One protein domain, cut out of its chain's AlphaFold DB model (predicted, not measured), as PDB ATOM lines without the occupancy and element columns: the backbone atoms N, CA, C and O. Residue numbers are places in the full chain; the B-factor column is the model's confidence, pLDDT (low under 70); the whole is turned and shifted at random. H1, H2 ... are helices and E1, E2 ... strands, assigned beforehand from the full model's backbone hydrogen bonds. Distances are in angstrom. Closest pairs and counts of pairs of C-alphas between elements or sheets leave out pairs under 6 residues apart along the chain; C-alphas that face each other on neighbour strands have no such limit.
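This is residues 29 to 85 of the 88 residues of an uncharacterized protein of Hyphomicrobiales bacterium (UniProt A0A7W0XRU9). A small sheet of three strands has one helix, H1, lying along one face over its inner strand E2, while no named helix covers the other face. The short helix H2 sticks out beyond one end of this two-layer body, and a loop, residues 55 to 60, sticks out at the other end, so that the two free stretches make much of the length. The 57 printed residues hold three named strands and then two named helices, in the order E1, E2, E3, H1, H2; the sheet runs E1, E2, E3, antiparallel throughout, and the class is mixed, helices and strands. The whole is loose, with a radius of gyration of the C-alphas of 12.9 A, and only just elongated, spanning 44 by 22 by 13 A.

The sheet is a meander, each strand the antiparallel neighbour of the one before: E1, residues 29 to 31, E2, residues 37 to 40, and E3, residues 46 to 50. E1 and E2 form a hairpin at 147 degrees, with N 30 and O 38 2.9 A apart, within hydrogen-bond range. E2 and E3 form a hairpin at 160 degrees, with N 47 and O 39 2.8 A apart and N 37 and O 50 2.9 A apart, both within hydrogen-bond range. E1 and E3 are the edge strands. H1, residues 64 to 75, is on the sheet at a height of 7.9 A. It lies over E2 and runs along the strands, at 8 degrees to E2 on the local plane. The closest C-alphas of E2 and H1 are those of Val 39 and Ala 71, 6.3 A apart; those of E3 and H1 are Val 50 and Ala 67, 5.8 A apart. H2, residues 77 to 83, is not on the sheet and meets H1 only through their link. In H1 every O i to N i+4 pair is within hydrogen-bond range; in H2, 2 of 3 are.

E1 begins at C-alpha 29, at (408.995, 644.451, 472.524). E2 is 9.6 A from first to last C-alpha and E3 10.9 A. H1 runs 16.4 A, from C-alpha 64 at (396.679, 644.831, 467.073) to C-alpha 75 at (412.162, 639.693, 469.011). H2 runs 10.2 A and ends at C-alpha 83, at (419.937, 627.007, 466.760).

The C-alphas of Gly 56 and Asp 85, the two farthest apart, are 44.8 A apart. Residues 55 to 60 stand free, as do residues 76 to 85, of which 77 to 83 belong to H2. The body without them spans 29 by 20 by 11 A. The link from E3 to H1, 13 residues, is long; the other links are tight. The printed part has no cut. Its mean pLDDT is 90.5, and residues 83 to 85 are under 70.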
ATOM      1  N   ILE A  29     410.011 643.590 473.126       98.19
ATOM      2  CA  ILE A  29     408.995 644.451 472.524       98.19
ATOM      3  C   ILE A  29     408.452 645.443 473.547       98.19
ATOM      4  O   ILE A  29     408.306 645.118 474.724       98.19
ATOM      5  N   GLU A  30     408.108 646.633 473.077       97.81
ATOM      6  CA  GLU A  30     407.439 647.677 473.847       97.81
ATOM      7  C   GLU A  30     406.195 648.131 473.082       97.81
ATOM      8  O   GLU A  30     406.275 648.445 471.892       97.81
ATOM      9  N   ARG A  31     405.037 648.166 473.754       96.56
ATOM     10  CA  ARG A  31     403.826 648.773 473.195       96.56
ATOM     11  C   ARG A  31     403.835 650.265 473.501       96.56
ATOM     12  O   ARG A  31     403.918 650.646 474.665       96.56
ATOM     13  N   THR A  32     403.730 651.091 472.467       94.94
ATOM     14  CA  THR A  32     403.703 652.546 472.617       94.94
ATOM     15  C   THR A  32     402.277 653.067 472.761       94.94
ATOM     16  O   THR A  32     401.309 652.440 472.314       94.94
ATOM     17  N   SER A  33     402.154 654.247 473.372       90.81
ATOM     18  CA  SER A  33     400.881 654.966 473.514       90.81
ATOM     19  C   SER A  33     400.269 655.350 472.165       90.81
ATOM     20  O   SER A  33     399.050 655.416 472.048       90.81
ATOM     21  N   ASP A  34     401.103 655.522 471.136       86.75
ATOM     22  CA  ASP A  34     400.691 655.884 469.774       86.75
ATOM     23  C   ASP A  34     400.222 654.667 468.954       86.75
ATOM     24  O   ASP A  34     400.128 654.720 467.730       86.75
ATOM     25  N   GLY A  35     399.970 653.538 469.618       88.00
ATOM     26  CA  GLY A  35     399.308 652.385 469.021       88.00
ATOM     27  C   GLY A  35     400.213 651.415 468.262       88.00
ATOM     28  O   GLY A  35     399.691 650.427 467.766       88.00
ATOM     29  N   HIS A  36     401.533 651.607 468.223       93.44
ATOM     30  CA  HIS A  36     402.471 650.712 467.527       93.44
ATOM     31  C   HIS A  36     403.387 649.948 468.494       93.44
ATOM     32  O   HIS A  36     403.481 650.260 469.680       93.44
ATOM     33  N   PHE A  37     404.087 648.934 467.992       97.94
ATOM     34  CA  PHE A  37     405.087 648.192 468.757       97.94
ATOM     35  C   PHE A  37     406.499 648.583 468.328       97.94
ATOM     36  O   PHE A  37     406.779 648.738 467.140       97.94
ATOM     37  N   ARG A  38     407.405 648.703 469.295       98.19
ATOM     38  CA  ARG A  38     408.846 648.835 469.067       98.19
ATOM     39  C   ARG A  38     409.520 647.518 469.400       98.19
ATOM     40  O   ARG A  38     409.261 646.958 470.461       98.19
ATOM     41  N   VAL A  39     410.403 647.054 468.525       98.19
ATOM     42  CA  VAL A  39     411.337 645.967 468.838       98.19
ATOM     43  C   VAL A  39     412.640 646.599 469.298       98.19
ATOM     44  O   VAL A  39     413.222 647.406 468.572       98.19
ATOM     45  N   LEU A  40     413.085 646.258 470.501       98.06
ATOM     46  CA  LEU A  40     414.270 646.824 471.134       98.06
ATOM     47  C   LEU A  40     415.384 645.781 471.183       98.06
ATOM     48  O   LEU A  40     415.140 644.625 471.524       98.06
ATOM     49  N   GLY A  41     416.607 646.194 470.865       95.19
ATOM     50  CA  GLY A  41     417.808 645.401 471.121       95.19
ATOM     51  C   GLY A  41     418.276 645.526 472.572       95.19
ATOM     52  O   GLY A  41     417.773 646.356 473.332       95.19
ATOM     53  N   ALA A  42     419.304 644.759 472.943       93.62
ATOM     54  CA  ALA A  42     419.820 644.714 474.316       93.62
ATOM     55  C   ALA A  42     420.302 646.074 474.862       93.62
ATOM     56  O   ALA A  42     420.281 646.305 476.067       93.62
ATOM     57  N   SER A  43     420.721 646.992 473.984       91.81
ATOM     58  CA  SER A  43     421.140 648.352 474.350       91.81
ATOM     59  C   SER A  43     419.980 649.348 474.497       91.81
ATOM     60  O   SER A  43     420.220 650.516 474.788       91.81
ATOM     61  N   GLY A  44     418.735 648.925 474.250       92.62
ATOM     62  CA  GLY A  44     417.569 649.810 474.155       92.62
ATOM     63  C   GLY A  44     417.412 650.501 472.793       92.62
ATOM     64  O   GLY A  44     416.484 651.288 472.610       92.62
ATOM     65  N   LEU A  45     418.287 650.207 471.824       94.44
ATOM     66  CA  LEU A  45     418.149 650.678 470.444       94.44
ATOM     67  C   LEU A  45     416.885 650.090 469.801       94.44
ATOM     68  O   LEU A  45     416.678 648.877 469.850       94.44
ATOM     69  N   THR A  46     416.077 650.927 469.147       97.25
ATOM     70  CA  THR A  46     414.954 650.438 468.334       97.25
ATOM     71  C   THR A  46     415.479 649.768 467.070       97.25
ATOM     72  O   THR A  46     416.117 650.417 466.245       97.25
ATOM     73  N   LEU A  47     415.173 648.484 466.907       96.12
ATOM     74  CA  LEU A  47     415.522 647.691 465.729       96.12
ATOM     75  C   LEU A  47     414.421 647.735 464.666       96.12
ATOM     76  O   LEU A  47     414.717 647.713 463.476       96.12
ATOM     77  N   ALA A  48     413.155 647.807 465.088       97.50
ATOM     78  CA  ALA A  48     412.006 647.887 464.190       97.50
ATOM     79  C   ALA A  48     410.811 648.593 464.844       97.50
ATOM     80  O   ALA A  48     410.632 648.541 466.064       97.50
ATOM     81  N   PHE A  49     409.968 649.192 464.006       97.25
ATOM     82  CA  PHE A  49     408.628 649.654 464.358       97.25
ATOM     83  C   PHE A  49     407.606 648.782 463.631       97.25
ATOM     84  O   PHE A  49     407.736 648.555 462.429       97.25
ATOM     85  N   VAL A  50     406.597 648.299 464.349       97.25
ATOM     86  CA  VAL A  50     405.489 647.521 463.786       97.25
ATOM     87  C   VAL A  50     404.201 648.279 464.062       97.25
ATOM     88  O   VAL A  50     403.741 648.353 465.205       97.25
ATOM     89  N   TYR A  51     403.651 648.891 463.018       94.81
ATOM     90  CA  TYR A  51     402.475 649.744 463.120       94.81
ATOM     91  C   TYR A  51     401.194 648.918 463.117       94.81
ATOM     92  O   TYR A  51     401.038 647.991 462.324       94.81
ATOM     93  N   VAL A  52     400.284 649.268 464.024       93.56
ATOM     94  CA  VAL A  52     398.887 648.840 463.956       93.56
ATOM     95  C   VAL A  52     398.172 649.793 463.010       93.56
ATOM     96  O   VAL A  52     398.487 650.985 462.974       93.56
ATOM     97  N   ARG A  53     397.221 649.259 462.249       91.44
ATOM     98  CA  ARG A  53     396.355 650.022 461.363       91.44
ATOM     99  C   ARG A  53     395.746 651.204 462.091       91.44
ATOM    100  O   ARG A  53     395.358 651.107 463.260       91.44
ATOM    101  N   ASN A  54     395.638 652.301 461.364       85.69
ATOM    102  CA  ASN A  54     394.998 653.512 461.830       85.69
ATOM    103  C   ASN A  54     393.829 653.807 460.892       85.69
ATOM    104  O   ASN A  54     394.039 654.021 459.696       85.69
ATOM    105  N   GLU A  55     392.616 653.761 461.441       78.38
ATOM    106  CA  GLU A  55     391.379 653.948 460.685       78.38
ATOM    107  C   GLU A  55     391.401 655.305 459.967       78.38
ATOM    108  O   GLU A  55     391.634 656.348 460.582       78.38
ATOM    109  N   GLY A  56     391.182 655.293 458.649       76.06
ATOM    110  CA  GLY A  56     391.206 656.502 457.823       76.06
ATOM    111  C   GLY A  56     392.594 656.953 457.348       76.06
ATOM    112  O   GLY A  56     392.682 657.961 456.646       76.06
ATOM    113  N   ILE A  57     393.665 656.223 457.688       79.88
ATOM    114  CA  ILE A  57     395.005 656.404 457.099       79.88
ATOM    115  C   ILE A  57     395.427 655.153 456.330       79.88
ATOM    116  O   ILE A  57     395.909 655.265 455.205       79.88
ATOM    117  N   ASP A  58     395.258 653.980 456.940       78.56
ATOM    118  CA  ASP A  58     395.671 652.696 456.373       78.56
ATOM    119  C   ASP A  58     394.676 651.605 456.783       78.56
ATOM    120  O   ASP A  58     394.850 650.918 457.794       78.56
ATOM    121  N   ASP A  59     393.591 651.497 456.017       77.69
ATOM    122  CA  ASP A  59     392.486 650.578 456.315       77.69
ATOM    123  C   ASP A  59     392.873 649.101 456.091       77.69
ATOM    124  O   ASP A  59     392.293 648.214 456.726       77.69
ATOM    125  N   ASP A  60     393.906 648.844 455.277       86.44
ATOM    126  CA  ASP A  60     394.473 647.514 455.002       86.44
ATOM    127  C   ASP A  60     395.657 647.157 455.931       86.44
ATOM    128  O   ASP A  60     396.324 646.135 455.748       86.44
ATOM    129  N   GLY A  61     395.930 647.987 456.943       89.31
ATOM    130  CA  GLY A  61     397.025 647.774 457.884       89.31
ATOM    131  C   GLY A  61     396.812 646.597 458.850       89.31
ATOM    132  O   GLY A  61     395.728 646.022 458.982       89.31
ATOM    133  N   LEU A  62     397.853 646.294 459.630       93.94
ATOM    134  CA  LEU A  62     397.834 645.213 460.619       93.94
ATOM    135  C   LEU A  62     396.856 645.490 461.765       93.94
ATOM    136  O   LEU A  62     396.860 646.557 462.370       93.94
ATOM    137  N   THR A  63     396.088 644.490 462.175       94.12
ATOM    138  CA  THR A  63     395.387 644.533 463.462       94.12
ATOM    139  C   THR A  63     396.374 644.505 464.636       94.12
ATOM    140  O   THR A  63     397.535 644.113 464.504       94.12
ATOM    141  N   ASP A  64     395.896 644.869 465.830       94.44
ATOM    142  CA  ASP A  64     396.679 644.831 467.073       94.44
ATOM    143  C   ASP A  64     397.371 643.477 467.303       94.44
ATOM    144  O   ASP A  64     398.575 643.396 467.554       94.44
ATOM    145  N   GLY A  65     396.599 642.396 467.144       95.94
ATOM    146  CA  GLY A  65     397.080 641.034 467.336       95.94
ATOM    147  C   GLY A  65     398.096 640.607 466.280       95.94
ATOM    148  O   GLY A  65     399.027 639.869 466.601       95.94
ATOM    149  N   GLU A  66     397.950 641.062 465.036       96.69
ATOM    150  CA  GLU A  66     398.915 640.779 463.967       96.69
ATOM    151  C   GLU A  66     400.231 641.511 464.206       96.69
ATOM    152  O   GLU A  66     401.286 640.875 464.215       96.69
ATOM    153  N   ALA A  67     400.170 642.811 464.500       97.25
ATOM    154  CA  ALA A  67     401.346 643.606 464.828       97.25
ATOM    155  C   ALA A  67     402.088 643.043 466.051       97.25
ATOM    156  O   ALA A  67     403.307 642.882 466.016       97.25
ATOM    157  N   SER A  68     401.352 642.660 467.100       97.25
ATOM    158  CA  SER A  68     401.915 642.033 468.301       97.25
ATOM    159  C   SER A  68     402.637 640.721 467.983       97.25
ATOM    160  O   SER A  68     403.786 640.523 468.383       97.25
ATOM    161  N   ARG A  69     402.003 639.824 467.211       98.06
ATOM    162  CA  ARG A  69     402.614 638.541 466.820       98.06
ATOM    163  C   ARG A  69     403.851 638.735 465.949       98.06
ATOM    164  O   ARG A  69     404.837 638.033 466.165       98.06
ATOM    165  N   ILE A  70     403.822 639.680 465.011       98.12
ATOM    166  CA  ILE A  70     404.977 640.008 464.164       98.12
ATOM    167  C   ILE A  70     406.119 640.563 465.021       98.12
ATOM    168  O   ILE A  70     407.236 640.056 464.937       98.12
ATOM    169  N   ALA A  71     405.846 641.532 465.899       98.44
ATOM    170  CA  ALA A  71     406.854 642.102 466.790       98.44
ATOM    171  C   ALA A  71     407.490 641.029 467.697       98.44
ATOM    172  O   ALA A  71     408.713 640.973 467.827       98.44
ATOM    173  N   LEU A  72     406.677 640.133 468.270       97.94
ATOM    174  CA  LEU A  72     407.156 638.988 469.051       97.94
ATOM    175  C   LEU A  72     408.005 638.022 468.216       97.94
ATOM    176  O   LEU A  72     408.997 637.501 468.720       97.94
ATOM    177  N   GLY A  73     407.625 637.774 466.962       97.50
ATOM    178  CA  GLY A  73     408.403 636.957 466.032       97.50
ATOM    179  C   GLY A  73     409.792 637.544 465.785       97.50
ATOM    180  O   GLY A  73     410.787 636.840 465.939       97.50
ATOM    181  N   ILE A  74     409.866 638.848 465.501       97.19
ATOM    182  CA  ILE A  74     411.138 639.559 465.298       97.19
ATOM    183  C   ILE A  74     412.000 639.488 466.565       97.19
ATOM    184  O   ILE A  74     413.176 639.149 466.483       97.19
ATOM    185  N   ALA A  75     411.425 639.739 467.745       97.44
ATOM    186  CA  ALA A  75     412.162 639.693 469.011       97.44
ATOM    187  C   ALA A  75     412.760 638.306 469.335       97.44
ATOM    188  O   ALA A  75     413.704 638.216 470.115       97.44
ATOM    189  N   ARG A  76     412.242 637.230 468.725       95.56
ATOM    190  CA  ARG A  76     412.741 635.853 468.890       95.56
ATOM    191  C   ARG A  76     413.819 635.455 467.885       95.56
ATOM    192  O   ARG A  76     414.435 634.403 468.058       95.56
ATOM    193  N   LEU A  77     414.073 636.265 466.853       94.25
ATOM    194  CA  LEU A  77     415.070 635.958 465.822       94.25
ATOM    195  C   LEU A  77     416.450 635.604 466.390       94.25
ATOM    196  O   LEU A  77     417.037 634.645 465.898       94.25
ATOM    197  N   PRO A  78     416.972 636.270 467.439       90.25
ATOM    198  CA  PRO A  78     418.266 635.893 467.989       90.25
ATOM    199  C   PRO A  78     418.330 634.452 468.487       90.25
ATOM    200  O   PRO A  78     419.384 633.847 468.331       90.25
ATOM    201  N   GLN A  79     417.247 633.925 469.073       88.00
ATOM    202  CA  GLN A  79     417.182 632.535 469.533       88.00
ATOM    203  C   GLN A  79     416.978 631.570 468.365       88.00
ATOM    204  O   GLN A  79     417.586 630.510 468.345       88.00
ATOM    205  N   LEU A  80     416.154 631.942 467.381       86.88
ATOM    206  CA  LEU A  80     415.909 631.103 466.207       86.88
ATOM    207  C   LEU A  80     417.188 630.907 465.383       86.88
ATOM    208  O   LEU A  80     417.523 629.782 465.050       86.88
ATOM    209  N   LEU A  81     417.942 631.984 465.155       83.31
ATOM    210  CA  LEU A  81     419.185 631.965 464.379       83.31
ATOM    211  C   LEU A  81     420.397 631.427 465.159       83.31
ATOM    212  O   LEU A  81     421.471 631.330 464.592       83.31
ATOM    213  N   GLN A  82     420.293 631.195 466.475       74.12
ATOM    214  CA  GLN A  82     421.361 630.521 467.240       74.12
ATOM    215  C   GLN A  82     421.305 629.004 467.080       74.12
ATOM    216  O   GLN A  82     422.344 628.361 467.142       74.12
ATOM    217  N   ASN A  83     420.111 628.450 466.873       58.78
ATOM    218  CA  ASN A  83     419.937 627.007 466.760       58.78
ATOM    219  C   ASN A  83     420.423 626.465 465.406       58.78
ATOM    220  O   ASN A  83     420.817 625.311 465.340       58.78
ATOM    221  N   ASP A  84     420.446 627.289 464.352       55.56
ATOM    222  CA  ASP A  84     420.937 626.876 463.027       55.56
ATOM    223  C   ASP A  84     422.472 626.704 462.981       55.56
ATOM    224  O   ASP A  84     422.979 625.966 462.140       55.56
ATOM    225  N   ASP A  85     423.215 627.362 463.883       53.00
ATOM    226  CA  ASP A  85     424.688 627.323 463.923       53.00
ATOM    227  C   ASP A  85     425.244 626.103 464.700       53.00
ATOM    228  O   ASP A  85     426.417 625.771 464.534       53.00
TER     229      ASP A  85